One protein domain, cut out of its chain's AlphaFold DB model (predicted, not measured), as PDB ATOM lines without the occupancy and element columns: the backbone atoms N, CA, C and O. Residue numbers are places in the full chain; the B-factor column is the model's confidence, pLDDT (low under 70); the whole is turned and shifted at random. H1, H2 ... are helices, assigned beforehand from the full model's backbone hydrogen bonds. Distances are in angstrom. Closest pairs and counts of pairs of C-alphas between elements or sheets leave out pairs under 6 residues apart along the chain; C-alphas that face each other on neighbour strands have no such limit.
ATOM      1  N   CYS A 182      54.476  39.177 -32.104       63.19
ATOM      2  CA  CYS A 182      54.381  40.367 -31.253       63.19
ATOM      3  C   CYS A 182      53.048  41.114 -31.480       63.19
ATOM      4  O   CYS A 182      52.362  41.468 -30.525       63.19
ATOM      5  N   GLU A 183      52.600  41.212 -32.736       65.62
ATOM      6  CA  GLU A 183      51.298  41.772 -33.129       65.62
ATOM      7  C   GLU A 183      50.122  41.079 -32.415       65.62
ATOM      8  O   GLU A 183      49.286  41.731 -31.789       65.62
ATOM      9  N   VAL A 184      50.083  39.743 -32.435       65.75
ATOM     10  CA  VAL A 184      49.011  38.950 -31.812       65.75
ATOM     11  C   VAL A 184      49.015  39.109 -30.290       65.75
ATOM     12  O   VAL A 184      47.952  39.212 -29.675       65.75
ATOM     13  N   SER A 185      50.195  39.170 -29.672       68.75
ATOM     14  CA  SER A 185      50.336  39.402 -28.229       68.75
ATOM     15  C   SER A 185      49.831  40.792 -27.819       68.75
ATOM     16  O   SER A 185      49.118  40.920 -26.817       68.75
ATOM     17  N   ASN A 186      50.117  41.813 -28.629       68.81
ATOM     18  CA  ASN A 186      49.693  43.193 -28.392       68.81
ATOM     19  C   ASN A 186      48.169  43.331 -28.497       68.81
ATOM     20  O   ASN A 186      47.533  43.886 -27.599       68.81
ATOM     21  N   ILE A 187      47.569  42.730 -29.529       67.56
ATOM     22  CA  ILE A 187      46.111  42.656 -29.712       67.56
ATOM     23  C   ILE A 187      45.458  41.931 -28.524       67.56
ATOM     24  O   ILE A 187      44.476  42.409 -27.949       67.56
ATOM     25  N   LYS A 188      46.015  40.790 -28.096       67.38
ATOM     26  CA  LYS A 188      45.505  40.038 -26.939       67.38
ATOM     27  C   LYS A 188      45.562  40.857 -25.650       67.38
ATOM     28  O   LYS A 188      44.610  40.785 -24.868       67.38
ATOM     29  N   CYS A 189      46.619  41.648 -25.418       71.19
ATOM     30  CA  CYS A 189      46.629  42.543 -24.259       71.19
ATOM     31  C   CYS A 189      45.573  43.619 -24.404       71.19
ATOM     32  O   CYS A 189      44.717  43.696 -23.530       71.19
ATOM     33  N   ALA A 190      45.574  44.374 -25.511       64.75
ATOM     34  CA  ALA A 190      44.671  45.497 -25.775       64.75
ATOM     35  C   ALA A 190      43.213  45.239 -25.380       64.75
ATOM     36  O   ALA A 190      42.478  46.144 -24.979       64.75
ATOM     37  N   LEU A 191      42.801  43.982 -25.516       61.62
ATOM     38  CA  LEU A 191      41.419  43.546 -25.488       61.62
ATOM     39  C   LEU A 191      41.097  42.663 -24.271       61.62
ATOM     40  O   LEU A 191      39.920  42.356 -24.029       61.62
ATOM     41  N   ARG A 192      42.111  42.323 -23.455       69.69
ATOM     42  CA  ARG A 192      41.929  41.770 -22.109       69.69
ATOM     43  C   ARG A 192      41.283  42.825 -21.216       69.69
ATOM     44  O   ARG A 192      41.663  43.997 -21.229       69.69
ATOM     45  N   SER A 193      40.328  42.396 -20.391       62.31
ATOM     46  CA  SER A 193      39.704  43.258 -19.383       62.31
ATOM     47  C   SER A 193      40.779  43.919 -18.517       62.31
ATOM     48  O   SER A 193      41.516  43.229 -17.812       62.31
ATOM     49  N   GLY A 194      40.869  45.246 -18.587       64.12
ATOM     50  CA  GLY A 194      41.787  46.036 -17.774       64.12
ATOM     51  C   GLY A 194      43.103  46.456 -18.431       64.12
ATOM     52  O   GLY A 194      43.689  47.393 -17.913       64.12
ATOM     53  N   CYS A 195      43.552  45.889 -19.562       72.88
ATOM     54  CA  CYS A 195      44.814  46.341 -20.194       72.88
ATOM     55  C   CYS A 195      44.680  47.772 -20.751       72.88
ATOM     56  O   CYS A 195      45.528  48.617 -20.490       72.88
ATOM     57  N   GLY A 196      43.560  48.095 -21.413       68.88
ATOM     58  CA  GLY A 196      43.259  49.474 -21.824       68.88
ATOM     59  C   GLY A 196      43.206  50.465 -20.662       68.88
ATOM     60  O   GLY A 196      43.762  51.554 -20.745       68.88
ATOM     61  N   MET A 197      42.590  50.058 -19.547       71.38
ATOM     62  CA  MET A 197      42.542  50.882 -18.336       71.38
ATOM     63  C   MET A 197      43.924  51.023 -17.691       71.38
ATOM     64  O   MET A 197      44.238  52.094 -17.192       71.38
ATOM     65  N   ALA A 198      44.764  49.986 -17.743       76.12
ATOM     66  CA  ALA A 198      46.137  50.025 -17.242       76.12
ATOM     67  C   ALA A 198      47.036  50.977 -18.051       76.12
ATOM     68  O   ALA A 198      47.939  51.590 -17.496       76.12
ATOM     69  N   LEU A 199      46.765  51.162 -19.347       77.12
ATOM     70  CA  LEU A 199      47.459  52.163 -20.169       77.12
ATOM     71  C   LEU A 199      47.000  53.600 -19.882       77.12
ATOM     72  O   LEU A 199      47.740  54.550 -20.126       77.12
ATOM     73  N   GLN A 200      45.781  53.773 -19.369       77.25
ATOM     74  CA  GLN A 200      45.167  55.083 -19.127       77.25
ATOM     75  C   GLN A 200      45.149  55.488 -17.643       77.25
ATOM     76  O   GLN A 200      44.753  56.609 -17.328       77.25
ATOM     77  N   CYS A 201      45.562  54.617 -16.719       82.44
ATOM     78  CA  CYS A 201      45.538  54.917 -15.290       82.44
ATOM     79  C   CYS A 201      46.679  55.858 -14.867       82.44
ATOM     80  O   CYS A 201      47.757  55.891 -15.473       82.44
ATOM     81  N   ALA A 202      46.437  56.614 -13.795       89.50
ATOM     82  CA  ALA A 202      47.487  57.270 -13.026       89.50
ATOM     83  C   ALA A 202      48.026  56.268 -11.995       89.50
ATOM     84  O   ALA A 202      47.240  55.670 -11.257       89.50
ATOM     85  N   CYS A 203      49.340  56.057 -11.979       91.12
ATOM     86  CA  CYS A 203      49.979  55.116 -11.067       91.12
ATOM     87  C   CYS A 203      50.326  55.783  -9.732       91.12
ATOM     88  O   CYS A 203      50.634  56.972  -9.674       91.12
ATOM     89  N   SER A 204      50.241  55.009  -8.649       91.25
ATOM     90  CA  SER A 204      50.560  55.456  -7.282       91.25
ATOM     91  C   SER A 204      51.822  54.812  -6.706       91.25
ATOM     92  O   SER A 204      52.312  55.250  -5.668       91.25
ATOM     93  N   ASP A 205      52.316  53.746  -7.331       94.19
ATOM     94  CA  ASP A 205      53.408  52.907  -6.852       94.19
ATOM     95  C   ASP A 205      54.283  52.397  -8.007       94.19
ATOM     96  O   ASP A 205      53.851  52.310  -9.158       94.19
ATOM     97  N   GLN A 206      55.522  52.020  -7.677       92.38
ATOM     98  CA  GLN A 206      56.530  51.600  -8.656       92.38
ATOM     99  C   GLN A 206      56.097  50.364  -9.457       92.38
ATOM    100  O   GLN A 206      56.368  50.263 -10.647       92.38
ATOM    101  N   PHE A 207      55.364  49.440  -8.826       89.62
ATOM    102  CA  PHE A 207      54.857  48.247  -9.500       89.62
ATOM    103  C   PHE A 207      53.855  48.590 -10.614       89.62
ATOM    104  O   PHE A 207      53.876  47.960 -11.678       89.62
ATOM    105  N   CYS A 208      52.994  49.589 -10.396       88.12
ATOM    106  CA  CYS A 208      52.094  50.093 -11.428       88.12
ATOM    107  C   CYS A 208      52.876  50.738 -12.572       88.12
ATOM    108  O   CYS A 208      52.616  50.399 -13.725       88.12
ATOM    109  N   GLU A 209      53.855  51.598 -12.268       90.12
ATOM    110  CA  GLU A 209      54.676  52.268 -13.287       90.12
ATOM    111  C   GLU A 209      55.456  51.263 -14.141       90.12
ATOM    112  O   GLU A 209      55.400  51.323 -15.368       90.12
ATOM    113  N   ASP A 210      56.089  50.264 -13.522       87.62
ATOM    114  CA  ASP A 210      56.827  49.219 -14.238       87.62
ATOM    115  C   ASP A 210      55.892  48.363 -15.105       87.62
ATOM    116  O   ASP A 210      56.210  48.004 -16.244       87.62
ATOM    117  N   THR A 211      54.703  48.036 -14.590       82.00
ATOM    118  CA  THR A 211      53.691  47.290 -15.350       82.00
ATOM    119  C   THR A 211      53.173  48.111 -16.527       82.00
ATOM    120  O   THR A 211      53.045  47.579 -17.629       82.00
ATOM    121  N   LYS A 212      52.918  49.404 -16.323       84.94
ATOM    122  CA  LYS A 212      52.472  50.330 -17.362       84.94
ATOM    123  C   LYS A 212      53.547  50.513 -18.428       84.94
ATOM    124  O   LYS A 212      53.250  50.312 -19.600       84.94
ATOM    125  N   ALA A 213      54.799  50.756 -18.045       85.88
ATOM    126  CA  ALA A 213      55.933  50.915 -18.957       85.88
ATOM    127  C   ALA A 213      56.135  49.698 -19.877       85.88
ATOM    128  O   ALA A 213      56.414  49.850 -21.065       85.88
ATOM    129  N   ARG A 214      55.922  48.477 -19.370       81.00
ATOM    130  CA  ARG A 214      55.973  47.253 -20.192       81.00
ATOM    131  C   ARG A 214      54.848  47.172 -21.224       81.00
ATOM    132  O   ARG A 214      55.025  46.543 -22.263       81.00
ATOM    133  N   LEU A 215      53.700  47.776 -20.931       76.75
ATOM    134  CA  LEU A 215      52.543  47.819 -21.824       76.75
ATOM    135  C   LEU A 215      52.586  49.012 -22.790       76.75
ATOM    136  O   LEU A 215      51.970  48.934 -23.851       76.75
ATOM    137  N   GLU A 216      53.327  50.078 -22.470       78.44
ATOM    138  CA  GLU A 216      53.461  51.284 -23.305       78.44
ATOM    139  C   GLU A 216      53.969  50.972 -24.721       78.44
ATOM    140  O   GLU A 216      53.515  51.591 -25.679       78.44
ATOM    141  N   VAL A 217      54.803  49.935 -24.887       78.12
ATOM    142  CA  VAL A 217      55.267  49.444 -26.205       78.12
ATOM    143  C   VAL A 217      54.099  49.100 -27.141       78.12
ATOM    144  O   VAL A 217      54.219  49.174 -28.359       78.12
ATOM    145  N   CYS A 218      52.953  48.736 -26.572       72.12
ATOM    146  CA  CYS A 218      51.761  48.330 -27.307       72.12
ATOM    147  C   CYS A 218      50.715  49.448 -27.399       72.12
ATOM    148  O   CYS A 218      49.654  49.229 -27.978       72.12
ATOM    149  N   ARG A 219      50.951  50.614 -26.779       75.44
ATOM    150  CA  ARG A 219      49.902  51.594 -26.470       75.44
ATOM    151  C   ARG A 219      49.189  52.122 -27.701       75.44
ATOM    152  O   ARG A 219      47.964  52.165 -27.697       75.44
ATOM    153  N   GLU A 220      49.930  52.516 -28.728       74.31
ATOM    154  CA  GLU A 220      49.344  53.087 -29.942       74.31
ATOM    155  C   GLU A 220      48.417  52.079 -30.631       74.31
ATOM    156  O   GLU A 220      47.255  52.387 -30.902       74.31
ATOM    157  N   GLU A 221      48.871  50.833 -30.778       71.00
ATOM    158  CA  GLU A 221      48.074  49.767 -31.380       71.00
ATOM    159  C   GLU A 221      46.859  49.411 -30.509       71.00
ATOM    160  O   GLU A 221      45.744  49.282 -31.007       71.00
ATOM    161  N   VAL A 222      47.024  49.346 -29.184       70.19
ATOM    162  CA  VAL A 222      45.918  49.091 -28.247       70.19
ATOM    163  C   VAL A 222      44.850  50.187 -28.321       70.19
ATOM    164  O   VAL A 222      43.656  49.878 -28.357       70.19
ATOM    165  N   LEU A 223      45.259  51.457 -28.333       71.19
ATOM    166  CA  LEU A 223      44.344  52.596 -28.378       71.19
ATOM    167  C   LEU A 223      43.634  52.688 -29.729       71.19
ATOM    168  O   LEU A 223      42.425  52.912 -29.754       71.19
ATOM    169  N   ARG A 224      44.336  52.425 -30.837       69.25
ATOM    170  CA  ARG A 224      43.744  52.336 -32.179       69.25
ATOM    171  C   ARG A 224      42.651  51.264 -32.227       69.25
ATOM    172  O   ARG A 224      41.525  51.534 -32.637       69.25
ATOM    173  N   LEU A 225      42.931  50.074 -31.696       66.94
ATOM    174  CA  LEU A 225      41.971  48.964 -31.622       66.94
ATOM    175  C   LEU A 225      40.764  49.249 -30.704       66.94
ATOM    176  O   LEU A 225      39.712  48.621 -30.845       66.94
ATOM    177  N   GLN A 226      40.898  50.171 -29.749       66.19
ATOM    178  CA  GLN A 226      39.812  50.588 -28.855       66.19
ATOM    179  C   GLN A 226      38.981  51.749 -29.412       66.19
ATOM    180  O   GLN A 226      37.777  51.787 -29.163       66.19
ATOM    181  N   ALA A 227      39.601  52.668 -30.156       63.03
ATOM    182  CA  ALA A 227      38.949  53.847 -30.722       63.03
ATOM    183  C   ALA A 227      37.999  53.501 -31.881       63.03
ATOM    184  O   ALA A 227      36.916  54.078 -31.981       63.03
ATOM    185  N   HIS A 228      38.351  52.521 -32.717       59.84
ATOM    186  CA  HIS A 228      37.506  52.086 -33.832       59.84
ATOM    187  C   HIS A 228      36.437  51.091 -33.368       59.84
ATOM    188  O   HIS A 228      36.521  49.897 -33.623       59.84
TER     189      HIS A 228
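AT A GLANCE: This is residues 182 to 228 of the 374 residues of an uncharacterized protein of Hyalella azteca (UniProt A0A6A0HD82). H1 and H4 pack on each other at a steep angle at one end of the model; H3 reaches away to the other end, and short H2 packs on both H3 and H4. The printed part has 47 residues with four named helices, H1 to H4 in order, and no named strand: all helix. It is compact, radius of gyration of the C-alphas 10.3 A, spanning 30 by 20 by 17 A.

HOW THE PARTS SIT: Begin with H1, residues 182 to 191, which touches H4, residues 219 to 227, at a steep tilt of 49 degrees, the same way; their closest C-alphas, Ala 190 and Val 222, are 4.5 A apart. H2, residues 195 to 200, touches H3, residues 206 to 216, about perpendicular at 74 degrees; the closest C-alphas, Leu 199 and Lys 212, are 6.0 A apart. In these four helices every O i to N i+4 pair is within hydrogen-bond range.

IN THESE COORDINATES: Find C-alpha 182 at (54.381, 40.367, -31.253); H1 runs 14.5 A from there. H3 covers 15.0 A, and H4 ends at C-alpha 227, (38.949, 53.847, -30.722).

THE WHOLE: The printed part has no cut, and its three links are tight. Confidence is under 70 at, among others, residues 182 to 188 and 224 to 228.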